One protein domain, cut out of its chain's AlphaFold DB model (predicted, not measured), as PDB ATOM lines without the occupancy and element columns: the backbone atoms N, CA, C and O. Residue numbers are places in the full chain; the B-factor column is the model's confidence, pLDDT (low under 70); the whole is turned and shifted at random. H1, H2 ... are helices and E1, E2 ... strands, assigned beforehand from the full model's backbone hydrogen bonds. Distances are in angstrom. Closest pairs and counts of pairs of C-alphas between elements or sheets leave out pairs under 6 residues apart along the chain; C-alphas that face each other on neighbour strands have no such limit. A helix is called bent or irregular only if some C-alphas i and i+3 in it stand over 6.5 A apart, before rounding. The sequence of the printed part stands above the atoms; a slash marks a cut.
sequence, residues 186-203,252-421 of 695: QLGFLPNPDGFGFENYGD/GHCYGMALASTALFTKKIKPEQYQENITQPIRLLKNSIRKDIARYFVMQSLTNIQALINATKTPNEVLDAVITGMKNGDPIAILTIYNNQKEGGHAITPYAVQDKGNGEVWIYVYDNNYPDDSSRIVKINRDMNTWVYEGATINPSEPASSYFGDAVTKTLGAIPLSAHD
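Overview. This is residues 186 to 203 and 252 to 421 of the 695 residues of an uncharacterized protein of Beggiatoa leptomitoformis (UniProt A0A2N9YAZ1). A curled antiparallel sheet of seven strands wraps like part of a barrel round helix H5. H2 packs on strands E2 and E1 away from H5, and H3 packs on H2, off the sheet. The 188 printed residues hold six named helices and seven named strands, in the order H1 to H5, E1 to E7, H6; the class is mixed, helices and strands. The sheet's order is E6, E5, E4, E3, E2, E1, E7. The whole is compact, with a radius of gyration of the C-alphas of 15.4 A, and elongated, spanning 49 by 32 by 31 A.

Along the chain. Find C-alpha 191 at (-52.784, -4.716, -19.882), where H1, residues 191 to 194, begins. Beyond the cut, H2 runs from C-alpha 254 at (-53.461, -10.791, -32.830) to residue 265, 16.5 A. Next come H3, residues 286 to 299, 19.0 A and irregular, with C-alphas 288 and 291 7.7 A apart; H4, 303 to 309; and H5, 315 to 328, 20.0 A. Then read the strands E1, 332 to 338; E2, 345 to 357, 28.7 A; E3, 360 to 366; E4, 377 to 381; E5, 386 to 392; E6, 401 to 406; and E7, 412 to 416. H6, 417 to 420, ends at C-alpha 420, (-41.814, -2.399, -38.317).

Arrangement. E1 to E6 form a meander, each strand the antiparallel neighbour of the one before: look for N 346 and O 337 at 2.8 A, N 362 and O 354 at 2.8 A, N 378 and O 363 at 2.8 A, N 388 and O 379 at 2.9 A, and N 403 and O 389 at 2.9 A. E7 is antiparallel to E1, with N 336 and O 413 at 2.9 A. E2 bends by 84 degrees at residue 351 and is the hinge of a folded sheet, one sheet bent back into two leaves: E6, E5, E4 and E3 face E1 and E7. The sheet curls round H5; the closest C-alphas of H5 and E7, Val 318 and Ala 414, are 5.8 A apart. H2, the hub, has a height over the sheet of 8.5 A, over E2 and E1. H2 touches H3 at Gly 256 and Phe 297, C-alphas 3.9 A apart. H1, H4 and H6 only graze the sheet. Every O i to N i+4 pair is within hydrogen-bond range in H2, H4 and H5, and 8 of 10 are in H3; H1 and H6 are too short for such a pair.

Size, cuts and confidence. The C-alphas farthest apart, Glu 276 and Asp 383, are 49.4 A apart. Residues 204 to 251 are not printed; C-alphas 203 and 252 are 8.0 A apart. H2 to H3 is a long link of 20 residues. Mean pLDDT of the printed part is 92.6; residues 393 to 397 are under 70.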
ATOM      1  N   GLN A 186     -38.526  -4.662 -17.247       95.62
ATOM      2  CA  GLN A 186     -39.920  -4.224 -17.378       95.62
ATOM      3  C   GLN A 186     -40.016  -2.945 -18.211       95.62
ATOM      4  O   GLN A 186     -39.104  -2.118 -18.174       95.62
ATOM      5  N   LEU A 187     -41.126  -2.776 -18.929       94.12
ATOM      6  CA  LEU A 187     -41.407  -1.578 -19.729       94.12
ATOM      7  C   LEU A 187     -42.214  -0.520 -18.977       94.12
ATOM      8  O   LEU A 187     -42.151   0.654 -19.323       94.12
ATOM      9  N   GLY A 188     -42.987  -0.940 -17.974       93.25
ATOM     10  CA  GLY A 188     -44.055  -0.130 -17.384       93.25
ATOM     11  C   GLY A 188     -45.381  -0.204 -18.149       93.25
ATOM     12  O   GLY A 188     -46.343   0.409 -17.708       93.25
ATOM     13  N   PHE A 189     -45.436  -0.960 -19.253       95.56
ATOM     14  CA  PHE A 189     -46.681  -1.328 -19.929       95.56
ATOM     15  C   PHE A 189     -47.503  -2.245 -19.023       95.56
ATOM     16  O   PHE A 189     -46.955  -3.191 -18.451       95.56
ATOM     17  N   LEU A 190     -48.813  -2.014 -18.957       95.19
ATOM     18  CA  LEU A 190     -49.778  -2.871 -18.273       95.19
ATOM     19  C   LEU A 190     -50.986  -3.169 -19.177       95.19
ATOM     20  O   LEU A 190     -51.463  -2.265 -19.864       95.19
ATOM     21  N   PRO A 191     -51.558  -4.391 -19.142       94.62
ATOM     22  CA  PRO A 191     -52.784  -4.716 -19.882       94.62
ATOM     23  C   PRO A 191     -53.913  -3.693 -19.697       94.62
ATOM     24  O   PRO A 191     -54.597  -3.365 -20.661       94.62
ATOM     25  N   ASN A 192     -54.058  -3.138 -18.492       93.06
ATOM     26  CA  ASN A 192     -54.851  -1.945 -18.218       93.06
ATOM     27  C   ASN A 192     -53.970  -0.905 -17.503       93.06
ATOM     28  O   ASN A 192     -53.423  -1.217 -16.440       93.06
ATOM     29  N   PRO A 193     -53.822   0.315 -18.054       93.25
ATOM     30  CA  PRO A 193     -54.647   0.904 -19.115       93.25
ATOM     31  C   PRO A 193     -54.031   0.875 -20.528       93.25
ATOM     32  O   PRO A 193     -54.620   1.457 -21.442       93.25
ATOM     33  N   ASP A 194     -52.854   0.267 -20.715       95.56
ATOM     34  CA  ASP A 194     -52.061   0.418 -21.948       95.56
ATOM     35  C   ASP A 194     -52.436  -0.575 -23.061       95.56
ATOM     36  O   ASP A 194     -52.144  -0.329 -24.233       95.56
ATOM     37  N   GLY A 195     -53.096  -1.684 -22.718       95.62
ATOM     38  CA  GLY A 195     -53.683  -2.618 -23.679       95.62
ATOM     39  C   GLY A 195     -55.049  -2.158 -24.193       95.62
ATOM     40  O   GLY A 195     -55.643  -1.210 -23.686       95.62
ATOM     41  N   PHE A 196     -55.578  -2.843 -25.208       95.81
ATOM     42  CA  PHE A 196     -56.943  -2.603 -25.678       95.81
ATOM     43  C   PHE A 196     -57.964  -3.159 -24.704       95.81
ATOM     44  O   PHE A 196     -57.761  -4.235 -24.152       95.81
ATOM     45  N   GLY A 197     -59.094  -2.466 -24.571       91.75
ATOM     46  CA  GLY A 197     -60.249  -2.946 -23.818       91.75
ATOM     47  C   GLY A 197     -61.187  -3.801 -24.657       91.75
ATOM     48  O   GLY A 197     -62.361  -3.837 -24.347       91.75
ATOM     49  N   PHE A 198     -60.728  -4.431 -25.739       91.69
ATOM     50  CA  PHE A 198     -61.486  -5.373 -26.568       91.69
ATOM     51  C   PHE A 198     -60.570  -6.524 -26.994       91.69
ATOM     52  O   PHE A 198     -59.356  -6.333 -27.070       91.69
ATOM     53  N   GLU A 199     -61.128  -7.718 -27.208       91.81
ATOM     54  CA  GLU A 199     -60.319  -8.905 -27.550       91.81
ATOM     55  C   GLU A 199     -59.979  -8.890 -29.024       91.81
ATOM     56  O   GLU A 199     -60.636  -8.235 -29.837       91.81
ATOM     57  N   ASN A 200     -58.977  -9.688 -29.346       94.81
ATOM     58  CA  ASN A 200     -58.757 -10.218 -30.669       94.81
ATOM     59  C   ASN A 200     -60.068 -10.692 -31.310       94.81
ATOM     60  O   ASN A 200     -60.901 -11.343 -30.681       94.81
ATOM     61  N   TYR A 201     -60.239 -10.362 -32.583       92.44
ATOM     62  CA  TYR A 201     -61.494 -10.530 -33.298       92.44
ATOM     63  C   TYR A 201     -61.244 -11.063 -34.706       92.44
ATOM     64  O   TYR A 201     -60.210 -10.779 -35.306       92.44
ATOM     65  N   GLY A 202     -62.194 -11.844 -35.220       90.50
ATOM     66  CA  GLY A 202     -62.179 -12.383 -36.586       90.50
ATOM     67  C   GLY A 202     -63.160 -11.683 -37.532       90.50
ATOM     68  O   GLY A 202     -63.307 -12.095 -38.678       90.50
ATOM     69  N   ASP A 203     -63.880 -10.648 -37.077       90.69
ATOM     70  CA  ASP A 203     -64.752  -9.877 -37.966       90.69
ATOM     71  C   ASP A 203     -63.937  -8.948 -38.869       90.69
ATOM     72  O   ASP A 203     -63.113  -8.167 -38.394       90.69
ATOM     73  N   GLY A 252     -58.132 -13.930 -36.952       93.00
ATOM     74  CA  GLY A 252     -57.772 -13.044 -35.848       93.00
ATOM     75  C   GLY A 252     -56.826 -11.920 -36.273       93.00
ATOM     76  O   GLY A 252     -56.126 -12.012 -37.273       93.00
ATOM     77  N   HIS A 253     -56.754 -10.870 -35.460       96.25
ATOM     78  CA  HIS A 253     -55.894  -9.698 -35.637       96.25
ATOM     79  C   HIS A 253     -54.736  -9.638 -34.623       96.25
ATOM     80  O   HIS A 253     -54.135  -8.578 -34.436       96.25
ATOM     81  N   CYS A 254     -54.403 -10.749 -33.956       96.62
ATOM     82  CA  CYS A 254     -53.461 -10.791 -32.830       96.62
ATOM     83  C   CYS A 254     -52.114 -10.110 -33.126       96.62
ATOM     84  O   CYS A 254     -51.646  -9.314 -32.312       96.62
ATOM     85  N   TYR A 255     -51.537 -10.330 -34.314       97.50
ATOM     86  CA  TYR A 255     -50.300  -9.662 -34.737       97.50
ATOM     87  C   TYR A 255     -50.462  -8.138 -34.772       97.50
ATOM     88  O   TYR A 255     -49.674  -7.397 -34.182       97.50
ATOM     89  N   GLY A 256     -51.528  -7.665 -35.422       98.06
ATOM     90  CA  GLY A 256     -51.838  -6.245 -35.528       98.06
ATOM     91  C   GLY A 256     -52.094  -5.591 -34.171       98.06
ATOM     92  O   GLY A 256     -51.616  -4.487 -33.918       98.06
ATOM     93  N   MET A 257     -52.793  -6.285 -33.270       98.50
ATOM     94  CA  MET A 257     -53.090  -5.794 -31.922       98.50
ATOM     95  C   MET A 257     -51.850  -5.752 -31.026       98.50
ATOM     96  O   MET A 257     -51.652  -4.781 -30.290       98.50
ATOM     97  N   ALA A 258     -50.990  -6.767 -31.094       98.44
ATOM     98  CA  ALA A 258     -49.738  -6.786 -30.349       98.44
ATOM     99  C   ALA A 258     -48.796  -5.648 -30.803       98.44
ATOM    100  O   ALA A 258     -48.242  -4.916 -29.974       98.44
ATOM    101  N   LEU A 259     -48.704  -5.395 -32.116       98.50
ATOM    102  CA  LEU A 259     -47.942  -4.256 -32.631       98.50
ATOM    103  C   LEU A 259     -48.565  -2.916 -32.222       98.50
ATOM    104  O   LEU A 259     -47.859  -2.045 -31.711       98.50
ATOM    105  N   ALA A 260     -49.879  -2.754 -32.404       98.38
ATOM    106  CA  ALA A 260     -50.577  -1.507 -32.097       98.38
ATOM    107  C   ALA A 260     -50.485  -1.137 -30.612       98.38
ATOM    108  O   ALA A 260     -50.215   0.018 -30.292       98.38
ATOM    109  N   SER A 261     -50.657  -2.102 -29.703       98.19
ATOM    110  CA  SER A 261     -50.555  -1.857 -28.256       98.19
ATOM    111  C   SER A 261     -49.153  -1.380 -27.860       98.19
ATOM    112  O   SER A 261     -49.009  -0.371 -27.168       98.19
ATOM    113  N   THR A 262     -48.105  -2.013 -28.396       98.00
ATOM    114  CA  THR A 262     -46.717  -1.571 -28.187       98.00
ATOM    115  C   THR A 262     -46.472  -0.181 -28.787       98.00
ATOM    116  O   THR A 262     -45.812   0.661 -28.170       98.00
ATOM    117  N   ALA A 263     -47.012   0.100 -29.976       97.88
ATOM    118  CA  ALA A 263     -46.871   1.390 -30.650       97.88
ATOM    119  C   ALA A 263     -47.595   2.533 -29.909       97.88
ATOM    120  O   ALA A 263     -47.057   3.639 -29.830       97.88
ATOM    121  N   LEU A 264     -48.770   2.270 -29.323       97.88
ATOM    122  CA  LEU A 264     -49.498   3.212 -28.462       97.88
ATOM    123  C   LEU A 264     -48.716   3.502 -27.180       97.88
ATOM    124  O   LEU A 264     -48.500   4.663 -26.831       97.88
ATOM    125  N   PHE A 265     -48.225   2.457 -26.511       97.06
ATOM    126  CA  PHE A 265     -47.461   2.596 -25.273       97.06
ATOM    127  C   PHE A 265     -46.158   3.380 -25.467       97.06
ATOM    128  O   PHE A 265     -45.832   4.291 -24.703       97.06
ATOM    129  N   THR A 266     -45.433   3.080 -26.545       96.31
ATOM    130  CA  THR A 266     -44.205   3.797 -26.926       96.31
ATOM    131  C   THR A 266     -44.473   5.154 -27.582       96.31
ATOM    132  O   THR A 266     -43.530   5.869 -27.922       96.31
ATOM    133  N   LYS A 267     -45.748   5.549 -27.720       95.75
ATOM    134  CA  LYS A 267     -46.207   6.829 -28.283       95.75
ATOM    135  C   LYS A 267     -45.809   7.053 -29.746       95.75
ATOM    136  O   LYS A 267     -45.794   8.203 -30.196       95.75
ATOM    137  N   LYS A 268     -45.509   5.981 -30.493       95.31
ATOM    138  CA  LYS A 268     -45.368   6.024 -31.961       95.31
ATOM    139  C   LYS A 268     -46.698   6.392 -32.624       95.31
ATOM    140  O   LYS A 268     -46.713   7.134 -33.601       95.31
ATOM    141  N   ILE A 269     -47.795   5.932 -32.030       96.44
ATOM    142  CA  ILE A 269     -49.166   6.390 -32.278       96.44
ATOM    143  C   ILE A 269     -49.807   6.782 -30.943       96.44
ATOM    144  O   ILE A 269     -49.255   6.493 -29.879       96.44
ATOM    145  N   LYS A 270     -50.943   7.481 -30.976       96.38
ATOM    146  CA  LYS A 270     -51.614   7.992 -29.773       96.38
ATOM    147  C   LYS A 270     -53.128   7.780 -29.840       96.38
ATOM    148  O   LYS A 270     -53.693   7.987 -30.914       96.38
ATOM    149  N   PRO A 271     -53.803   7.437 -28.727       95.44
ATOM    150  CA  PRO A 271     -55.253   7.230 -28.712       95.44
ATOM    151  C   PRO A 271     -56.066   8.407 -29.277       95.44
ATOM    152  O   PRO A 271     -57.028   8.194 -30.015       95.44
ATOM    153  N   GLU A 272     -55.627   9.645 -29.036       94.62
ATOM    154  CA  GLU A 272     -56.312  10.866 -29.475       94.62
ATOM    155  C   GLU A 272     -56.330  11.033 -31.005       94.62
ATOM    156  O   GLU A 272     -57.115  11.818 -31.529       94.62
ATOM    157  N   GLN A 273     -55.470  10.307 -31.735       95.38
ATOM    158  CA  GLN A 273     -55.492  10.269 -33.204       95.38
ATOM    159  C   GLN A 273     -56.700   9.492 -33.741       95.38
ATOM    160  O   GLN A 273     -57.109   9.716 -34.879       95.38
ATOM    161  N   TYR A 274     -57.255   8.586 -32.931       94.19
ATOM    162  CA  TYR A 274     -58.355   7.698 -33.303       94.19
ATOM    163  C   TYR A 274     -59.686   8.158 -32.715       94.19
ATOM    164  O   TYR A 274     -60.725   8.005 -33.356       94.19
ATOM    165  N   GLN A 275     -59.671   8.707 -31.495       89.75
ATOM    166  CA  GLN A 275     -60.869   9.198 -30.818       89.75
ATOM    167  C   GLN A 275     -60.577  10.429 -29.966       89.75
ATOM    168  O   GLN A 275     -59.721  10.406 -29.083       89.75
ATOM    169  N   GLU A 276     -61.346  11.494 -30.188       86.81
ATOM    170  CA  GLU A 276     -61.252  12.717 -29.391       86.81
ATOM    171  C   GLU A 276     -61.504  12.435 -27.901       86.81
ATOM    172  O   GLU A 276     -62.399  11.672 -27.537       86.81
ATOM    173  N   ASN A 277     -60.730  13.087 -27.029       84.56
ATOM    174  CA  ASN A 277     -60.819  12.982 -25.563       84.56
ATOM    175  C   ASN A 277     -60.533  11.588 -24.971       84.56
ATOM    176  O   ASN A 277     -60.696  11.393 -23.764       84.56
ATOM    177  N   ILE A 278     -60.060  10.632 -25.775       87.44
ATOM    178  CA  ILE A 278     -59.573   9.339 -25.298       87.44
ATOM    179  C   ILE A 278     -58.050   9.381 -25.239       87.44
ATOM    180  O   ILE A 278     -57.397   9.545 -26.260       87.44
ATOM    181  N   THR A 279     -57.493   9.224 -24.037       89.12
ATOM    182  CA  THR A 279     -56.040   9.280 -23.777       89.12
ATOM    183  C   THR A 279     -55.446   7.931 -23.366       89.12
ATOM    184  O   THR A 279     -54.231   7.790 -23.254       89.12
ATOM    185  N   GLN A 280     -56.297   6.928 -23.131       90.56
ATOM    186  CA  GLN A 280     -55.908   5.596 -22.671       90.56
ATOM    187  C   GLN A 280     -56.329   4.536 -23.699       90.56
ATOM    188  O   GLN A 280     -57.516   4.495 -24.045       90.56
ATOM    189  N   PRO A 281     -55.412   3.661 -24.153       93.94
ATOM    190  CA  PRO A 281     -55.718   2.575 -25.087       93.94
ATOM    191  C   PRO A 281     -56.879   1.675 -24.657       93.94
ATOM    192  O   PRO A 281     -57.708   1.317 -25.494       93.94
ATOM    193  N   ILE A 282     -57.007   1.389 -23.356       92.44
ATOM    194  CA  ILE A 282     -58.079   0.533 -22.822       92.44
ATOM    195  C   ILE A 282     -59.480   1.069 -23.140       92.44
ATOM    196  O   ILE A 282     -60.433   0.300 -23.201       92.44
ATOM    197  N   ARG A 283     -59.616   2.380 -23.383       88.94
ATOM    198  CA  ARG A 283     -60.889   3.049 -23.691       88.94
ATOM    199  C   ARG A 283     -61.156   3.206 -25.189       88.94
ATOM    200  O   ARG A 283     -62.231   3.675 -25.553       88.94
ATOM    201  N   LEU A 284     -60.207   2.846 -26.056       91.81
ATOM    202  CA  LEU A 284     -60.419   2.914 -27.499       91.81
ATOM    203  C   LEU A 284     -61.490   1.912 -27.936       91.81
ATOM    204  O   LEU A 284     -61.519   0.764 -27.495       91.81
ATOM    205  N   LEU A 285     -62.353   2.341 -28.843       89.88
ATOM    206  CA  LEU A 285     -63.293   1.493 -29.549       89.88
ATOM    207  C   LEU A 285     -62.557   0.752 -30.658       89.88
ATOM    208  O   LEU A 285     -61.782   1.349 -31.412       89.88
ATOM    209  N   LYS A 286     -62.877  -0.535 -30.811       91.50
ATOM    210  CA  LYS A 286     -62.367  -1.384 -31.894       91.50
ATOM    211  C   LYS A 286     -62.504  -0.683 -33.243       91.50
ATOM    212  O   LYS A 286     -61.520  -0.511 -33.956       91.50
ATOM    213  N   ASN A 287     -63.704  -0.198 -33.561       89.31
ATOM    214  CA  ASN A 287     -63.984   0.440 -34.849       89.31
ATOM    215  C   ASN A 287     -63.174   1.714 -35.126       89.31
ATOM    216  O   ASN A 287     -62.984   2.054 -36.291       89.31
ATOM    217  N   SER A 288     -62.653   2.389 -34.102       91.88
ATOM    218  CA  SER A 288     -61.850   3.599 -34.290       91.88
ATOM    219  C   SER A 288     -60.405   3.314 -34.697       91.88
ATOM    220  O   SER A 288     -59.798   4.147 -35.361       91.88
ATOM    221  N   ILE A 289     -59.857   2.149 -34.336       95.50
ATOM    222  CA  ILE A 289     -58.454   1.789 -34.606       95.50
ATOM    223  C   ILE A 289     -58.293   0.560 -35.517       95.50
ATOM    224  O   ILE A 289     -57.200   0.318 -36.028       95.50
ATOM    225  N   ARG A 290     -59.369  -0.194 -35.790       95.75
ATOM    226  CA  ARG A 290     -59.332  -1.450 -36.569       95.75
ATOM    227  C   ARG A 290     -58.569  -1.352 -37.888       95.75
ATOM    228  O   ARG A 290     -57.861  -2.290 -38.231       95.75
ATOM    229  N   LYS A 291     -58.635  -0.208 -38.580       96.19
ATOM    230  CA  LYS A 291     -57.888   0.015 -39.823       96.19
ATOM    231  C   LYS A 291     -56.370  -0.102 -39.618       96.19
ATOM    232  O   LYS A 291     -55.695  -0.772 -40.393       96.19
ATOM    233  N   ASP A 292     -55.816   0.527 -38.584       96.69
ATOM    234  CA  ASP A 292     -54.373   0.443 -38.327       96.69
ATOM    235  C   ASP A 292     -53.975  -0.921 -37.759       96.69
ATOM    236  O   ASP A 292     -52.921  -1.440 -38.121       96.69
ATOM    237  N   ILE A 293     -54.847  -1.558 -36.971       98.44
ATOM    238  CA  ILE A 293     -54.660  -2.957 -36.558       98.44
ATOM    239  C   ILE A 293     -54.587  -3.875 -37.790       98.44
ATOM    240  O   ILE A 293     -53.687  -4.706 -37.869       98.44
ATOM    241  N   ALA A 294     -55.472  -3.706 -38.773       98.06
ATOM    242  CA  ALA A 294     -55.471  -4.477 -40.016       98.06
ATOM    243  C   ALA A 294     -54.202  -4.236 -40.851       98.06
ATOM    244  O   ALA A 294     -53.576  -5.183 -41.329       98.06
ATOM    245  N   ARG A 295     -53.747  -2.982 -40.970       96.94
ATOM    246  CA  ARG A 295     -52.469  -2.656 -41.628       96.94
ATOM    247  C   ARG A 295     -51.286  -3.319 -40.921       96.94
ATOM    248  O   ARG A 295     -50.434  -3.911 -41.576       96.94
ATOM    249  N   TYR A 296     -51.242  -3.267 -39.592       97.81
ATOM    250  CA  TYR A 296     -50.208  -3.939 -38.806       97.81
ATOM    251  C   TYR A 296     -50.284  -5.462 -38.894       97.81
ATOM    252  O   TYR A 296     -49.243  -6.108 -38.932       97.81
ATOM    253  N   PHE A 297     -51.479  -6.044 -39.000       97.50
ATOM    254  CA  PHE A 297     -51.642  -7.469 -39.274       97.50
ATOM    255  C   PHE A 297     -50.990  -7.855 -40.608       97.50
ATOM    256  O   PHE A 297     -50.241  -8.826 -40.653       97.50
ATOM    257  N   VAL A 298     -51.202  -7.078 -41.678       96.69
ATOM    258  CA  VAL A 298     -50.591  -7.347 -42.996       96.69
ATOM    259  C   VAL A 298     -49.064  -7.316 -42.939       96.69
ATOM    260  O   VAL A 298     -48.413  -8.056 -43.679       96.69
ATOM    261  N   MET A 299     -48.472  -6.522 -42.038       95.88
ATOM    262  CA  MET A 299     -47.014  -6.438 -41.920       95.88
ATOM    263  C   MET A 299     -46.351  -7.789 -41.645       95.88
ATOM    264  O   MET A 299     -45.215  -7.985 -42.068       95.88
ATOM    265  N   GLN A 300     -47.056  -8.737 -41.019       94.00
ATOM    266  CA  GLN A 300     -46.529 -10.083 -40.786       94.00
ATOM    267  C   GLN A 300     -46.211 -10.836 -42.083       94.00
ATOM    268  O   GLN A 300     -45.379 -11.733 -42.071       94.00
ATOM    269  N   SER A 301     -46.836 -10.470 -43.202       91.50
ATOM    270  CA  SER A 301     -46.616 -11.078 -44.519       91.50
ATOM    271  C   SER A 301     -45.458 -10.436 -45.286       91.50
ATOM    272  O   SER A 301     -45.058 -10.943 -46.333       91.50
ATOM    273  N   LEU A 302     -44.913  -9.315 -44.805       91.31
ATOM    274  CA  LEU A 302     -43.841  -8.595 -45.492       91.31
ATOM    275  C   LEU A 302     -42.516  -9.343 -45.370       91.31
ATOM    276  O   LEU A 302     -42.206  -9.905 -44.324       91.31
ATOM    277  N   THR A 303     -41.708  -9.320 -46.432       84.75
ATOM    278  CA  THR A 303     -40.513 -10.168 -46.573       84.75
ATOM    279  C   THR A 303     -39.548 -10.062 -45.390       84.75
ATOM    280  O   THR A 303     -39.099 -11.086 -44.877       84.75
ATOM    281  N   ASN A 304     -39.262  -8.848 -44.908       89.69
ATOM    282  CA  ASN A 304     -38.332  -8.653 -43.790       89.69
ATOM    283  C   ASN A 304     -38.899  -9.194 -42.471       89.69
ATOM    284  O   ASN A 304     -38.158  -9.720 -41.643       89.69
ATOM    285  N   ILE A 305     -40.213  -9.087 -42.284       93.56
ATOM    286  CA  ILE A 305     -40.896  -9.588 -41.094       93.56
ATOM    287  C   ILE A 305     -41.017 -11.112 -41.149       93.56
ATOM    288  O   ILE A 305     -40.697 -11.780 -40.171       93.56
ATOM    289  N   GLN A 306     -41.358 -11.678 -42.308       88.50
ATOM    290  CA  GLN A 306     -41.350 -13.122 -42.549       88.50
ATOM    291  C   GLN A 306     -39.975 -13.738 -42.283       88.50
ATOM    292  O   GLN A 306     -39.886 -14.787 -41.653       88.50
ATOM    293  N   ALA A 307     -38.885 -13.074 -42.678       87.81
ATOM    294  CA  ALA A 307     -37.537 -13.536 -42.355       87.81
ATOM    295  C   ALA A 307     -37.290 -13.612 -40.834       87.81
ATOM    296  O   ALA A 307     -36.636 -14.541 -40.366       87.81
ATOM    297  N   LEU A 308     -37.839 -12.673 -40.054       90.75
ATOM    298  CA  LEU A 308     -37.747 -12.683 -38.591       90.75
ATOM    299  C   LEU A 308     -38.659 -13.731 -37.946       90.75
ATOM    300  O   LEU A 308     -38.241 -14.366 -36.980       90.75
ATOM    301  N   ILE A 309     -39.870 -13.931 -38.476       88.19
ATOM    302  CA  ILE A 309     -40.800 -14.987 -38.044       88.19
ATOM    303  C   ILE A 309     -40.175 -16.368 -38.280       88.19
ATOM    304  O   ILE A 309     -40.213 -17.231 -37.404       88.19
ATOM    305  N   ASN A 310     -39.540 -16.556 -39.437       83.69
ATOM    306  CA  ASN A 310     -38.902 -17.812 -39.829       83.69
ATOM    307  C   ASN A 310     -37.509 -18.006 -39.209       83.69
ATOM    308  O   ASN A 310     -36.929 -19.088 -39.325       83.69
ATOM    309  N   ALA A 311     -36.957 -16.991 -38.532       83.69
ATOM    310  CA  ALA A 311     -35.675 -17.102 -37.852       83.69
ATOM    311  C   ALA A 311     -35.772 -18.109 -36.694       83.69
ATOM    312  O   ALA A 311     -36.488 -17.911 -35.711       83.69
ATOM    313  N   THR A 312     -35.015 -19.200 -36.791       82.06
ATOM    314  CA  THR A 312     -35.087 -20.328 -35.854       82.06
ATOM    315  C   THR A 312     -34.348 -20.046 -34.543       82.06
ATOM    316  O   THR A 312     -33.204 -20.452 -34.346       82.06
ATOM    317  N   LYS A 313     -35.021 -19.392 -33.592       91.69
ATOM    318  CA  LYS A 313     -34.481 -19.112 -32.249       91.69
ATOM    319  C   LYS A 313     -34.861 -20.193 -31.230       91.69
ATOM    320  O   LYS A 313     -35.902 -20.840 -31.330       91.69
ATOM    321  N   THR A 314     -33.991 -20.422 -30.253       96.88
ATOM    322  CA  THR A 314     -34.273 -21.217 -29.048       96.88
ATOM    323  C   THR A 314     -35.026 -20.386 -27.999       96.88
ATOM    324  O   THR A 314     -34.953 -19.154 -28.032       96.88
ATOM    325  N   PRO A 315     -35.703 -21.025 -27.026       98.00
ATOM    326  CA  PRO A 315     -36.351 -20.310 -25.924       98.00
ATOM    327  C   PRO A 315     -35.432 -19.342 -25.164       98.00
ATOM    328  O   PRO A 315     -35.831 -18.212 -24.885       98.00
ATOM    329  N   ASN A 316     -34.181 -19.732 -24.904       98.44
ATOM    330  CA  ASN A 316     -33.195 -18.870 -24.246       98.44
ATOM    331  C   ASN A 316     -32.829 -17.638 -25.081       98.44
ATOM    332  O   ASN A 316     -32.804 -16.530 -24.549       98.44
ATOM    333  N   GLU A 317     -32.603 -17.800 -26.388       98.12
ATOM    334  CA  GLU A 317     -32.301 -16.672 -27.283       98.12
ATOM    335  C   GLU A 317     -33.475 -15.692 -27.378       98.12
ATOM    336  O   GLU A 317     -33.272 -14.477 -27.425       98.12
ATOM    337  N   VAL A 318     -34.710 -16.203 -27.378       98.25
ATOM    338  CA  VAL A 318     -35.908 -15.358 -27.342       98.25
ATOM    339  C   VAL A 318     -36.007 -14.605 -26.017       98.25
ATOM    340  O   VAL A 318     -36.201 -13.389 -26.028       98.25
ATOM    341  N   LEU A 319     -35.833 -15.285 -24.881       98.56
ATOM    342  CA  LEU A 319     -35.859 -14.653 -23.563       98.56
ATOM    343  C   LEU A 319     -34.805 -13.540 -23.445       98.56
ATOM    344  O   LEU A 319     -35.108 -12.443 -22.971       98.56
ATOM    345  N   ASP A 320     -33.584 -13.794 -23.912       98.44
ATOM    346  CA  ASP A 320     -32.504 -12.808 -23.890       98.44
ATOM    347  C   ASP A 320     -32.802 -11.614 -24.812       98.44
ATOM    348  O   ASP A 320     -32.529 -10.468 -24.437       98.44
ATOM    349  N   ALA A 321     -33.432 -11.844 -25.971       98.12
ATOM    350  CA  ALA A 321     -33.897 -10.775 -26.852       98.12
ATOM    351  C   ALA A 321     -34.988  -9.911 -26.192       98.12
ATOM    352  O   ALA A 321     -34.925  -8.686 -26.285       98.12
ATOM    353  N   VAL A 322     -35.940 -10.522 -25.475       98.50
ATOM    354  CA  VAL A 322     -36.979  -9.802 -24.716       98.50
ATOM    355  C   VAL A 322     -36.352  -8.922 -23.634       98.50
ATOM    356  O   VAL A 322     -36.619  -7.721 -23.587       98.50
ATOM    357  N   ILE A 323     -35.461  -9.482 -22.806       98.56
ATOM    358  CA  ILE A 323     -34.765  -8.734 -21.744       98.56
ATOM    359  C   ILE A 323     -33.955  -7.572 -22.334       98.56
ATOM    360  O   ILE A 323     -33.984  -6.459 -21.804       98.56
ATOM    361  N   THR A 324     -33.231  -7.824 -23.425       98.31
ATOM    362  CA  THR A 324     -32.378  -6.825 -24.082       98.31
ATOM    363  C   THR A 324     -33.206  -5.698 -24.688       98.31
ATOM    364  O   THR A 324     -32.901  -4.529 -24.452       98.31
ATOM    365  N   GLY A 325     -34.278  -6.029 -25.414       97.44
ATOM    366  CA  GLY A 325     -35.165  -5.042 -26.026       97.44
ATOM    367  C   GLY A 325     -35.788  -4.105 -24.991       97.44
ATOM    368  O   GLY A 325     -35.759  -2.885 -25.155       97.44
ATOM    369  N   MET A 326     -36.244  -4.659 -23.860       97.06
ATOM    370  CA  MET A 326     -36.782  -3.858 -22.755       97.06
ATOM    371  C   MET A 326     -35.753  -2.897 -22.153       97.06
ATOM    372  O   MET A 326     -36.086  -1.755 -21.847       97.06
ATOM    373  N   LYS A 327     -34.499  -3.333 -21.994       96.44
ATOM    374  CA  LYS A 327     -33.432  -2.512 -21.398       96.44
ATOM    375  C   LYS A 327     -32.901  -1.433 -22.339       96.44
ATOM    376  O   LYS A 327     -32.502  -0.371 -21.870       96.44
ATOM    377  N   ASN A 328     -32.901  -1.694 -23.644       95.06
ATOM    378  CA  ASN A 328     -32.304  -0.805 -24.642       95.06
ATOM    379  C   ASN A 328     -33.297   0.192 -25.260       95.06
ATOM    380  O   ASN A 328     -32.889   1.022 -26.069       95.06
ATOM    381  N   GLY A 329     -34.581   0.132 -24.894       91.12
ATOM    382  CA  GLY A 329     -35.610   1.032 -25.428       91.12
ATOM    383  C   GLY A 329     -36.136   0.646 -26.816       91.12
ATOM    384  O   GLY A 329     -36.821   1.452 -27.438       91.12
ATOM    385  N   ASP A 330     -35.855  -0.575 -27.279       96.25
ATOM    386  CA  ASP A 330     -36.459  -1.182 -28.472       96.25
ATOM    387  C   ASP A 330     -37.179  -2.476 -28.065       96.25
ATOM    388  O   ASP A 330     -36.636  -3.577 -28.209       96.25
ATOM    389  N   PRO A 331     -38.363  -2.361 -27.436       97.44
ATOM    390  CA  PRO A 331     -39.071  -3.514 -26.905       97.44
ATOM    391  C   PRO A 331     -39.449  -4.505 -28.004       97.44
ATOM    392  O   PRO A 331     -39.737  -4.134 -29.142       97.44
ATOM    393  N   ILE A 332     -39.532  -5.781 -27.627       98.19
ATOM    394  CA  ILE A 332     -40.187  -6.791 -28.458       98.19
ATOM    395  C   ILE A 332     -41.677  -6.455 -28.521       98.19
ATOM    396  O   ILE A 332     -42.357  -6.502 -27.501       98.19
ATOM    397  N   ALA A 333     -42.168  -6.099 -29.709       97.75
ATOM    398  CA  ALA A 333     -43.583  -5.796 -29.923       97.75
ATOM    399  C   ALA A 333     -44.412  -7.074 -30.069       97.75
ATOM    400  O   ALA A 333     -45.544  -7.143 -29.591       97.75
ATOM    401  N   ILE A 334     -43.816  -8.086 -30.711       98.06
ATOM    402  CA  ILE A 334     -44.446  -9.373 -30.989       98.06
ATOM    403  C   ILE A 334     -43.582 -10.499 -30.426       98.06
ATOM    404  O   ILE A 334     -42.465 -10.740 -30.894       98.06
ATOM    405  N   LEU A 335     -44.122 -11.217 -29.448       97.69
ATOM    406  CA  LEU A 335     -43.697 -12.559 -29.081       97.69
ATOM    407  C   LEU A 335     -44.617 -13.543 -29.817       97.69
ATOM    408  O   LEU A 335     -45.812 -13.607 -29.531       97.69
ATOM    409  N   THR A 336     -44.077 -14.271 -30.792       95.50
ATOM    410  CA  THR A 336     -44.833 -15.279 -31.547       95.50
ATOM    411  C   THR A 336     -44.719 -16.627 -30.856       95.50
ATOM    412  O   THR A 336     -43.605 -17.094 -30.604       95.50
ATOM    413  N   ILE A 337     -45.851 -17.272 -30.597       94.06
ATOM    414  CA  ILE A 337     -45.928 -18.623 -30.042       94.06
ATOM    415  C   ILE A 337     -46.630 -19.542 -31.037       94.06
ATOM    416  O   ILE A 337     -47.655 -19.172 -31.598       94.06
ATOM    417  N   TYR A 338     -46.103 -20.746 -31.235       91.69
ATOM    418  CA  TYR A 338     -46.710 -21.767 -32.086       91.69
ATOM    419  C   TYR A 338     -46.925 -23.059 -31.301       91.69
ATOM    420  O   TYR A 338     -46.143 -23.389 -30.405       91.69
ATOM    421  N   ASN A 339     -47.961 -23.819 -31.649       86.81
ATOM    422  CA  ASN A 339     -48.060 -25.199 -31.183       86.81
ATOM    423  C   ASN A 339     -46.933 -26.053 -31.810       86.81
ATOM    424  O   ASN A 339     -46.283 -25.648 -32.776       86.81
ATOM    425  N   ASN A 340     -46.688 -27.253 -31.276       81.75
ATOM    426  CA  ASN A 340     -45.589 -28.113 -31.750       81.75
ATOM    427  C   ASN A 340     -45.690 -28.514 -33.226       81.75
ATOM    428  O   ASN A 340     -44.669 -28.799 -33.847       81.75
ATOM    429  N   GLN A 341     -46.900 -28.538 -33.782       77.69
ATOM    430  CA  GLN A 341     -47.147 -28.866 -35.186       77.69
ATOM    431  C   GLN A 341     -47.058 -27.635 -36.102       77.69
ATOM    432  O   GLN A 341     -47.104 -27.781 -37.317       77.69
ATOM    433  N   LYS A 342     -46.915 -26.428 -35.534       78.81
ATOM    434  CA  LYS A 342     -47.000 -25.129 -36.222       78.81
ATOM    435  C   LYS A 342     -48.304 -24.913 -37.006       78.81
ATOM    436  O   LYS A 342     -48.375 -24.034 -37.854       78.81
ATOM    437  N   GLU A 343     -49.342 -25.673 -36.676       74.25
ATOM    438  CA  GLU A 343     -50.690 -25.555 -37.249       74.25
ATOM    439  C   GLU A 343     -51.491 -24.418 -36.595       74.25
ATOM    440  O   GLU A 343     -52.480 -23.944 -37.142       74.25
ATOM    441  N   GLY A 344     -51.056 -23.977 -35.412       73.06
ATOM    442  CA  GLY A 344     -51.654 -22.888 -34.652       73.06
ATOM    443  C   GLY A 344     -50.590 -21.927 -34.148       73.06
ATOM    444  O   GLY A 344     -49.560 -22.368 -33.630       73.06
ATOM    445  N   GLY A 345     -50.837 -20.626 -34.299       86.50
ATOM    446  CA  GLY A 345     -49.928 -19.561 -33.890       86.50
ATOM    447  C   GLY A 345     -50.665 -18.417 -33.204       86.50
ATOM    448  O   GLY A 345     -51.837 -18.180 -33.473       86.50
ATOM    449  N   HIS A 346     -49.973 -17.707 -32.317       93.81
ATOM    450  CA  HIS A 346     -50.500 -16.527 -31.640       93.81
ATOM    451  C   HIS A 346     -49.409 -15.473 -31.441       93.81
ATOM    452  O   HIS A 346     -48.229 -15.797 -31.297       93.81
ATOM    453  N   ALA A 347     -49.812 -14.208 -31.436       95.69
ATOM    454  CA  ALA A 347     -48.936 -13.054 -31.293       95.69
ATOM    455  C   ALA A 347     -49.359 -12.239 -30.067       95.69
ATOM    456  O   ALA A 347     -50.484 -11.739 -30.001       95.69
ATOM    457  N   ILE A 348     -48.445 -12.106 -29.104       97.12
ATOM    458  CA  ILE A 348     -48.670 -11.442 -27.811       97.12
ATOM    459  C   ILE A 348     -47.552 -10.449 -27.502       97.12
ATOM    460  O   ILE A 348     -46.452 -10.553 -28.044       97.12
ATOM    461  N   THR A 349     -47.814  -9.484 -26.622       98.19
ATOM    462  CA  THR A 349     -46.872  -8.390 -26.336       98.19
ATOM    463  C   THR A 349     -46.197  -8.591 -24.979       98.19
ATOM    464  O   THR A 349     -46.864  -8.473 -23.952       98.19
ATOM    465  N   PRO A 350     -44.889  -8.889 -24.916       98.12
ATOM    466  CA  PRO A 350     -44.178  -9.036 -23.650       98.12
ATOM    467  C   PRO A 350     -43.932  -7.672 -22.991       98.12
ATOM    468  O   PRO A 350     -43.457  -6.744 -23.642       98.12
ATOM    469  N   TYR A 351     -44.189  -7.553 -21.685       97.56
ATOM    470  CA  TYR A 351     -44.058  -6.273 -20.971       97.56
ATOM    471  C   TYR A 351     -43.204  -6.307 -19.698       97.56
ATOM    472  O   TYR A 351     -42.700  -5.260 -19.277       97.56
ATOM    473  N   ALA A 352     -42.985  -7.484 -19.107       97.75
ATOM    474  CA  ALA A 352     -42.071  -7.650 -17.982       97.75
ATOM    475  C   ALA A 352     -41.463  -9.055 -17.935       97.75
ATOM    476  O   ALA A 352     -41.993 -10.001 -18.513       97.75
ATOM    477  N   VAL A 353     -40.343  -9.190 -17.229       98.38
ATOM    478  CA  VAL A 353     -39.639 -10.456 -17.023       98.38
ATOM    479  C   VAL A 353     -39.265 -10.602 -15.554       98.38
ATOM    480  O   VAL A 353     -38.609  -9.727 -14.982       98.38
ATOM    481  N   GLN A 354     -39.649 -11.726 -14.956       97.44
ATOM    482  CA  GLN A 354     -39.335 -12.082 -13.575       97.44
ATOM    483  C   GLN A 354     -38.511 -13.369 -13.533       97.44
ATOM    484  O   GLN A 354     -38.895 -14.375 -14.125       97.44
ATOM    485  N   ASP A 355     -37.408 -13.348 -12.791       96.44
ATOM    486  CA  ASP A 355     -36.656 -14.554 -12.447       96.44
ATOM    487  C   ASP A 355     -37.304 -15.220 -11.223       96.44
ATOM    488  O   ASP A 355     -37.485 -14.577 -10.185       96.44
ATOM    489  N   LYS A 356     -37.705 -16.488 -11.349       95.75
ATOM    490  CA  LYS A 356     -38.304 -17.279 -10.262       95.75
ATOM    491  C   LYS A 356     -37.274 -18.137  -9.527       95.75
ATOM    492  O   LYS A 356     -37.631 -18.810  -8.559       95.75
ATOM    493  N   GLY A 357     -36.009 -18.078  -9.940       92.94
ATOM    494  CA  GLY A 357     -34.941 -18.947  -9.469       92.94
ATOM    495  C   GLY A 357     -35.010 -20.342 -10.092       92.94
ATOM    496  O   GLY A 357     -35.959 -20.697 -10.787       92.94
ATOM    497  N   ASN A 358     -33.981 -21.158  -9.837       92.88
ATOM    498  CA  ASN A 358     -33.881 -22.545 -10.326       92.88
ATOM    499  C   ASN A 358     -34.070 -22.687 -11.851       92.88
ATOM    500  O   ASN A 358     -34.696 -23.636 -12.320       92.88
ATOM    501  N   GLY A 359     -33.583 -21.704 -12.612       93.19
ATOM    502  CA  GLY A 359     -33.687 -21.683 -14.070       93.19
ATOM    503  C   GLY A 359     -35.072 -21.311 -14.611       93.19
ATOM    504  O   GLY A 359     -35.204 -21.153 -15.822       93.19
ATOM    505  N   GLU A 360     -36.096 -21.134 -13.772       97.31
ATOM    506  CA  GLU A 360     -37.435 -20.730 -14.208       97.31
ATOM    507  C   GLU A 360     -37.538 -19.203 -14.326       97.31
ATOM    508  O   GLU A 360     -37.300 -18.459 -13.375       97.31
ATOM    509  N   VAL A 361     -37.920 -18.725 -15.508       98.31
ATOM    510  CA  VAL A 361     -38.075 -17.300 -15.813       98.31
ATOM    511  C   VAL A 361     -39.436 -17.076 -16.455       98.31
ATOM    512  O   VAL A 361     -39.804 -17.758 -17.408       98.31
ATOM    513  N   TRP A 362     -40.201 -16.120 -15.940       97.88
ATOM    514  CA  TRP A 362     -41.529 -15.788 -16.449       97.88
ATOM    515  C   TRP A 362     -41.475 -14.518 -17.287       97.88
ATOM    516  O   TRP A 362     -41.006 -13.480 -16.818       97.88
ATOM    517  N   ILE A 363     -41.993 -14.595 -18.510       98.38
ATOM    518  CA  ILE A 363     -42.259 -13.438 -19.363       98.38
ATOM    519  C   ILE A 363     -43.738 -13.095 -19.209       98.38
ATOM    520  O   ILE A 363     -44.603 -13.874 -19.599       98.38
ATOM    521  N   TYR A 364     -44.029 -11.929 -18.648       97.62
ATOM    522  CA  TYR A 364     -45.381 -11.396 -18.553       97.62
ATOM    523  C   TYR A 364     -45.787 -10.804 -19.896       97.62
ATOM    524  O   TYR A 364     -45.021 -10.050 -20.507       97.62
ATOM    525  N   VAL A 365     -46.987 -11.154 -20.350       97.62
ATOM    526  CA  VAL A 365     -47.470 -10.849 -21.697       97.62
ATOM    527  C   VAL A 365     -48.858 -10.230 -21.647       97.62
ATOM    528  O   VAL A 365     -49.721 -10.659 -20.889       97.62
ATOM    529  N   TYR A 366     -49.080  -9.205 -22.460       97.00
ATOM    530  CA  TYR A 366     -50.415  -8.782 -22.832       97.00
ATOM    531  C   TYR A 366     -50.906  -9.723 -23.924       97.00
ATOM    532  O   TYR A 366     -50.423  -9.693 -25.061       97.00
ATOM    533  N   ASP A 367     -51.836 -10.594 -23.544       95.88
ATOM    534  CA  ASP A 367     -52.559 -11.442 -24.477       95.88
ATOM    535  C   ASP A 367     -53.812 -10.698 -24.942       95.88
ATOM    536  O   ASP A 367     -54.739 -10.464 -24.170       95.88
ATOM    537  N   ASN A 368     -53.843 -10.332 -26.222       94.94
ATOM    538  CA  ASN A 368     -54.979  -9.635 -26.821       94.94
ATOM    539  C   ASN A 368     -56.264 -10.484 -26.877       94.94
ATOM    540  O   ASN A 368     -57.323  -9.909 -27.100       94.94
ATOM    541  N   ASN A 369     -56.231 -11.795 -26.614       92.31
ATOM    542  CA  ASN A 369     -57.443 -12.592 -26.374       92.31
ATOM    543  C   ASN A 369     -58.017 -12.398 -24.956       92.31
ATOM    544  O   ASN A 369     -59.192 -12.665 -24.734       92.31
ATOM    545  N   TYR A 370     -57.207 -11.925 -24.002       90.00
ATOM    546  CA  TYR A 370     -57.591 -11.720 -22.600       90.00
ATOM    547  C   TYR A 370     -57.269 -10.284 -22.147       90.00
ATOM    548  O   TYR A 370     -56.380 -10.071 -21.316       90.00
ATOM    549  N   PRO A 371     -57.965  -9.266 -22.690       88.31
ATOM    550  CA  PRO A 371     -57.815  -7.884 -22.250       88.31
ATOM    551  C   PRO A 371     -57.941  -7.708 -20.739       88.31
ATOM    552  O   PRO A 371     -58.746  -8.384 -20.099       88.31
ATOM    553  N   ASP A 372     -57.204  -6.739 -20.184       87.50
ATOM    554  CA  ASP A 372     -57.242  -6.403 -18.749       87.50
ATOM    555  C   ASP A 372     -56.808  -7.567 -17.817       87.50
ATOM    556  O   ASP A 372     -57.072  -7.544 -16.615       87.50
ATOM    557  N   ASP A 373     -56.117  -8.589 -18.345       88.81
ATOM    558  CA  ASP A 373     -55.540  -9.694 -17.568       88.81
ATOM    559  C   ASP A 373     -54.002  -9.603 -17.503       88.81
ATOM    560  O   ASP A 373     -53.304  -9.772 -18.503       88.81
ATOM    561  N   SER A 374     -53.449  -9.355 -16.309       90.00
ATOM    562  CA  SER A 374     -51.991  -9.362 -16.059       90.00
ATOM    563  C   SER A 374     -51.422 -10.710 -15.646       90.00
ATOM    564  O   SER A 374     -50.205 -10.834 -15.515       90.00
ATOM    565  N   SER A 375     -52.261 -11.719 -15.423       90.56
ATOM    566  CA  SER A 375     -51.811 -13.032 -14.958       90.56
ATOM    567  C   SER A 375     -51.184 -13.879 -16.069       90.56
ATOM    568  O   SER A 375     -50.597 -14.927 -15.791       90.56
ATOM    569  N   ARG A 376     -51.281 -13.429 -17.326       93.94
ATOM    570  CA  ARG A 376     -50.792 -14.148 -18.505       93.94
ATOM    571  C   ARG A 376     -49.264 -14.132 -18.539       93.94
ATOM    572  O   ARG A 376     -48.627 -13.077 -18.587       93.94
ATOM    573  N   ILE A 377     -48.678 -15.329 -18.523       96.19
ATOM    574  CA  ILE A 377     -47.232 -15.542 -18.464       96.19
ATOM    575  C   ILE A 377     -46.794 -16.651 -19.420       96.19
ATOM    576  O   ILE A 377     -47.410 -17.713 -19.482       96.19
ATOM    577  N   VAL A 378     -45.682 -16.429 -20.118       98.06
ATOM    578  CA  VAL A 378     -44.911 -17.479 -20.790       98.06
ATOM    579  C   VAL A 378     -43.804 -17.918 -19.838       98.06
ATOM    580  O   VAL A 378     -42.956 -17.113 -19.447       98.06
ATOM    581  N   LYS A 379     -43.812 -19.191 -19.441       97.94
ATOM    582  CA  LYS A 379     -42.824 -19.756 -18.514       97.94
ATOM    583  C   LYS A 379     -41.675 -20.345 -19.332       97.94
ATOM    584  O   LYS A 379     -41.913 -21.216 -20.164       97.94
ATOM    585  N   ILE A 380     -40.451 -19.881 -19.099       98.38
ATOM    586  CA  ILE A 380     -39.214 -20.380 -19.710       98.38
ATOM    587  C   ILE A 380     -38.424 -21.151 -18.656       98.38
ATOM    588  O   ILE A 380     -38.232 -20.656 -17.547       98.38
ATOM    589  N   ASN A 381     -37.912 -22.329 -19.005       98.19
ATOM    590  CA  ASN A 381     -36.879 -22.996 -18.222       98.19
ATOM    591  C   ASN A 381     -35.534 -22.852 -18.944       98.19
ATOM    592  O   ASN A 381     -35.340 -23.437 -20.011       98.19
ATOM    593  N   ARG A 382     -34.610 -22.078 -18.367       97.19
ATOM    594  CA  ARG A 382     -33.295 -21.798 -18.960       97.19
ATOM    595  C   ARG A 382     -32.401 -23.026 -19.050       97.19
ATOM    596  O   ARG A 382     -31.692 -23.172 -20.045       97.19
ATOM    597  N   ASP A 383     -32.452 -23.895 -18.045       97.44
ATOM    598  CA  ASP A 383     -31.581 -25.070 -17.946       97.44
ATOM    599  C   ASP A 383     -31.976 -26.144 -18.968       97.44
ATOM    600  O   ASP A 383     -31.121 -26.738 -19.620       97.44
ATOM    601  N   MET A 384     -33.282 -26.357 -19.148       97.44
ATOM    602  CA  MET A 384     -33.829 -27.284 -20.143       97.44
ATOM    603  C   MET A 384     -34.004 -26.641 -21.526       97.44
ATOM    604  O   MET A 384     -34.211 -27.355 -22.505       97.44
ATOM    605  N   ASN A 385     -33.921 -25.310 -21.617       97.81
ATOM    606  CA  ASN A 385     -34.202 -24.521 -22.816       97.81
ATOM    607  C   ASN A 385     -35.591 -24.840 -23.405       97.81
ATOM    608  O   ASN A 385     -35.733 -25.138 -24.595       97.81
ATOM    609  N   THR A 386     -36.607 -24.813 -22.537       97.56
ATOM    610  CA  THR A 386     -38.014 -25.110 -22.853       97.56
ATOM    611  C   THR A 386     -38.930 -23.947 -22.498       97.56
ATOM    612  O   THR A 386     -38.557 -23.053 -21.734       97.56
ATOM    613  N   TRP A 387     -40.144 -23.958 -23.048       97.31
ATOM    614  CA  TRP A 387     -41.175 -22.977 -22.734       97.31
ATOM    615  C   TRP A 387     -42.574 -23.590 -22.661       97.31
ATOM    616  O   TRP A 387     -42.843 -24.621 -23.282       97.31
ATOM    617  N   VAL A 388     -43.473 -22.932 -21.924       96.31
ATOM    618  CA  VAL A 388     -44.908 -23.245 -21.885       96.31
ATOM    619  C   VAL A 388     -45.751 -21.977 -21.740       96.31
ATOM    620  O   VAL A 388     -45.369 -21.028 -21.050       96.31
ATOM    621  N   TYR A 389     -46.913 -21.978 -22.384       95.44
ATOM    622  CA  TYR A 389     -47.958 -20.970 -22.270       95.44
ATOM    623  C   TYR A 389     -49.329 -21.640 -22.150       95.44
ATOM    624  O   TYR A 389     -49.672 -22.522 -22.938       95.44
ATOM    625  N   GLU A 390     -50.123 -21.205 -21.175       87.38
ATOM    626  CA  GLU A 390     -51.460 -21.737 -20.908       87.38
ATOM    627  C   GLU A 390     -52.526 -20.764 -21.425       87.38
ATOM    628  O   GLU A 390     -52.596 -19.612 -20.999       87.38
ATOM    629  N   GLY A 391     -53.390 -21.244 -22.321       75.62
ATOM    630  CA  GLY A 391     -54.526 -20.482 -22.836       75.62
ATOM    631  C   GLY A 391     -54.279 -19.788 -24.177       75.62
ATOM    632  O   GLY A 391     -54.857 -18.736 -24.424       75.62
ATOM    633  N   ALA A 392     -53.446 -20.369 -25.042       72.38
ATOM    634  CA  ALA A 392     -53.378 -19.971 -26.445       72.38
ATOM    635  C   ALA A 392     -54.646 -20.410 -27.189       72.38
ATOM    636  O   ALA A 392     -55.115 -21.537 -27.009       72.38
ATOM    637  N   THR A 393     -55.156 -19.557 -28.069       68.62
ATOM    638  CA  THR A 393     -56.208 -19.901 -29.032       68.62
ATOM    639  C   THR A 393     -55.651 -19.732 -30.445       68.62
ATOM    640  O   THR A 393     -54.837 -18.843 -30.687       68.62
ATOM    641  N   ILE A 394     -56.052 -20.612 -31.370       62.38
ATOM    642  CA  ILE A 394     -55.634 -20.531 -32.785       62.38
ATOM    643  C   ILE A 394     -56.362 -19.381 -33.485       62.38
ATOM    644  O   ILE A 394     -55.790 -18.691 -34.321       62.38
ATOM    645  N   ASN A 395     -57.631 -19.184 -33.133       66.69
ATOM    646  CA  ASN A 395     -58.451 -18.062 -33.558       66.69
ATOM    647  C   ASN A 395     -59.445 -17.704 -32.431       66.69
ATOM    648  O   ASN A 395     -59.631 -18.510 -31.512       66.69
ATOM    649  N   PRO A 396     -60.100 -16.527 -32.475       67.62
ATOM    650  CA  PRO A 396     -61.006 -16.076 -31.414       67.62
ATOM    651  C   PRO A 396     -62.215 -16.984 -31.147       67.62
ATOM    652  O   PRO A 396     -62.838 -16.867 -30.098       67.62
ATOM    653  N   SER A 397     -62.566 -17.869 -32.086       68.06
ATOM    654  CA  SER A 397     -63.724 -18.766 -31.965       68.06
ATOM    655  C   SER A 397     -63.374 -20.132 -31.360       68.06
ATOM    656  O   SER A 397     -64.281 -20.909 -31.063       68.06
ATOM    657  N   GLU A 398     -62.086 -20.445 -31.186       70.12
ATOM    658  CA  GLU A 398     -61.615 -21.757 -30.730       70.12
ATOM    659  C   GLU A 398     -61.322 -21.792 -29.217       70.12
ATOM    660  O   GLU A 398     -60.888 -20.788 -28.642       70.12
ATOM    661  N   PRO A 399     -61.483 -22.952 -28.549       73.69
ATOM    662  CA  PRO A 399     -61.130 -23.110 -27.142       73.69
ATOM    663  C   PRO A 399     -59.640 -22.884 -26.860       73.69
ATOM    664  O   PRO A 399     -58.763 -23.206 -27.665       73.69
ATOM    665  N   ALA A 400     -59.345 -22.405 -25.653       77.56
ATOM    666  CA  ALA A 400     -57.974 -22.225 -25.196       77.56
ATOM    667  C   ALA A 400     -57.255 -23.573 -25.002       77.56
ATOM    668  O   ALA A 400     -57.819 -24.534 -24.477       77.56
ATOM    669  N   SER A 401     -55.979 -23.623 -25.377       79.31
ATOM    670  CA  SER A 401     -55.106 -24.793 -25.269       79.31
ATOM    671  C   SER A 401     -53.725 -24.403 -24.726       79.31
ATOM    672  O   SER A 401     -53.396 -23.223 -24.593       79.31
ATOM    673  N   SER A 402     -52.923 -25.397 -24.337       86.38
ATOM    674  CA  SER A 402     -51.554 -25.161 -23.862       86.38
ATOM    675  C   SER A 402     -50.565 -25.324 -25.005       86.38
ATOM    676  O   SER A 402     -50.548 -26.369 -25.656       86.38
ATOM    677  N   TYR A 403     -49.729 -24.314 -25.230       92.44
ATOM    678  CA  TYR A 403     -48.607 -24.400 -26.160       92.44
ATOM    679  C   TYR A 403     -47.316 -24.575 -25.374       92.44
ATOM    680  O   TYR A 403     -47.145 -24.015 -24.295       92.44
ATOM    681  N   PHE A 404     -46.411 -25.380 -25.907       93.75
ATOM    682  CA  PHE A 404     -45.116 -25.653 -25.305       93.75
ATOM    683  C   PHE A 404     -44.109 -25.970 -26.403       93.75
ATOM    684  O   PHE A 404     -44.495 -26.229 -27.541       93.75
ATOM    685  N   GLY A 405     -42.824 -25.948 -26.068       94.38
ATOM    686  CA  GLY A 405     -41.760 -26.298 -27.000       94.38
ATOM    687  C   GLY A 405     -40.375 -26.194 -26.379       94.38
ATOM    688  O   GLY A 405     -40.226 -25.905 -25.189       94.38
ATOM    689  N   ASP A 406     -39.353 -26.426 -27.197       94.94
ATOM    690  CA  ASP A 406     -37.957 -26.481 -26.776       94.94
ATOM    691  C   ASP A 406     -36.992 -25.932 -27.846       94.94
ATOM    692  O   ASP A 406     -37.386 -25.341 -28.858       94.94
ATOM    693  N   ALA A 407     -35.693 -26.096 -27.600       94.75
ATOM    694  CA  ALA A 407     -34.632 -25.667 -28.504       94.75
ATOM    695  C   ALA A 407     -34.671 -26.322 -29.898       94.75
ATOM    696  O   ALA A 407     -34.087 -25.758 -30.828       94.75
ATOM    697  N   VAL A 408     -35.318 -27.483 -30.041       93.75
ATOM    698  CA  VAL A 408     -35.450 -28.262 -31.279       93.75
ATOM    699  C   VAL A 408     -36.737 -27.904 -32.015       93.75
ATOM    700  O   VAL A 408     -36.703 -27.764 -33.235       93.75
ATOM    701  N   THR A 409     -37.855 -27.701 -31.307       91.25
ATOM    702  CA  THR A 409     -39.150 -27.410 -31.954       91.25
ATOM    703  C   THR A 409     -39.172 -26.056 -32.669       91.25
ATOM    704  O   THR A 409     -39.881 -25.901 -33.666       91.25
ATOM    705  N   LYS A 410     -38.391 -25.071 -32.193       90.50
ATOM    706  CA  LYS A 410     -38.316 -23.707 -32.765       90.50
ATOM    707  C   LYS A 410     -39.708 -23.076 -32.931       90.50
ATOM    708  O   LYS A 410     -40.066 -22.608 -34.014       90.50
ATOM    709  N   THR A 411     -40.507 -23.129 -31.865       93.00
ATOM    710  CA  THR A 411     -41.910 -22.668 -31.828       93.00
ATOM    711  C   THR A 411     -42.111 -21.335 -31.101       93.00
ATOM    712  O   THR A 411     -43.246 -20.934 -30.859       93.00
ATOM    713  N   LEU A 412     -41.025 -20.636 -30.763       94.12
ATOM    714  CA  LEU A 412     -41.047 -19.336 -30.098       94.12
ATOM    715  C   LEU A 412     -40.222 -18.330 -30.909       94.12
ATOM    716  O   LEU A 412     -39.117 -18.647 -31.346       94.12
ATOM    717  N   GLY A 413     -40.738 -17.115 -31.084       95.06
ATOM    718  CA  GLY A 413     -40.073 -16.048 -31.835       95.06
ATOM    719  C   GLY A 413     -40.263 -14.684 -31.181       95.06
ATOM    720  O   GLY A 413     -41.184 -14.479 -30.398       95.06
ATOM    721  N   ALA A 414     -39.362 -13.751 -31.485       96.44
ATOM    722  CA  ALA A 414     -39.389 -12.391 -30.954       96.44
ATOM    723  C   ALA A 414     -39.006 -11.384 -32.036       96.44
ATOM    724  O   ALA A 414     -37.916 -11.479 -32.619       96.44
ATOM    725  N   ILE A 415     -39.902 -10.421 -32.253       97.50
ATOM    726  CA  ILE A 415     -39.802  -9.386 -33.280       97.50
ATOM    727  C   ILE A 415     -39.791  -8.013 -32.586       97.50
ATOM    728  O   ILE A 415     -40.763  -7.661 -31.903       97.50
ATOM    729  N   PRO A 416     -38.699  -7.235 -32.712       97.12
ATOM    730  CA  PRO A 416     -38.597  -5.917 -32.098       97.12
ATOM    731  C   PRO A 416     -39.557  -4.916 -32.743       97.12
ATOM    732  O   PRO A 416     -39.924  -5.041 -33.915       97.12
ATOM    733  N   LEU A 417     -39.948  -3.890 -31.987       97.12
ATOM    734  CA  LEU A 417     -40.787  -2.806 -32.490       97.12
ATOM    735  C   LEU A 417     -40.133  -2.110 -33.692       97.12
ATOM    736  O   LEU A 417     -40.819  -1.824 -34.672       97.12
ATOM    737  N   SER A 418     -38.818  -1.876 -33.641       96.31
ATOM    738  CA  SER A 418     -38.051  -1.243 -34.722       96.31
ATOM    739  C   SER A 418     -38.106  -1.985 -36.063       96.31
ATOM    740  O   SER A 418     -37.993  -1.350 -37.112       96.31
ATOM    741  N   ALA A 419     -38.359  -3.302 -36.075       95.56
ATOM    742  CA  ALA A 419     -38.484  -4.071 -37.318       95.56
ATOM    743  C   ALA A 419     -39.636  -3.575 -38.214       95.56
ATOM    744  O   ALA A 419     -39.607  -3.774 -39.428       95.56
ATOM    745  N   HIS A 420     -40.627  -2.898 -37.627       95.44
ATOM    746  CA  HIS A 420     -41.814  -2.399 -38.317       95.44
ATOM    747  C   HIS A 420     -41.669  -0.962 -38.835       95.44
ATOM    748  O   HIS A 420     -42.590  -0.455 -39.471       95.44
ATOM    749  N   ASP A 421     -40.529  -0.303 -38.600       92.00
ATOM    750  CA  ASP A 421     -40.295   1.062 -39.094       92.00
ATOM    751  C   ASP A 421     -40.016   1.092 -40.603       92.00
ATOM    752  O   ASP A 421     -40.288   2.090 -41.270       92.00
TER     753      ASP A 421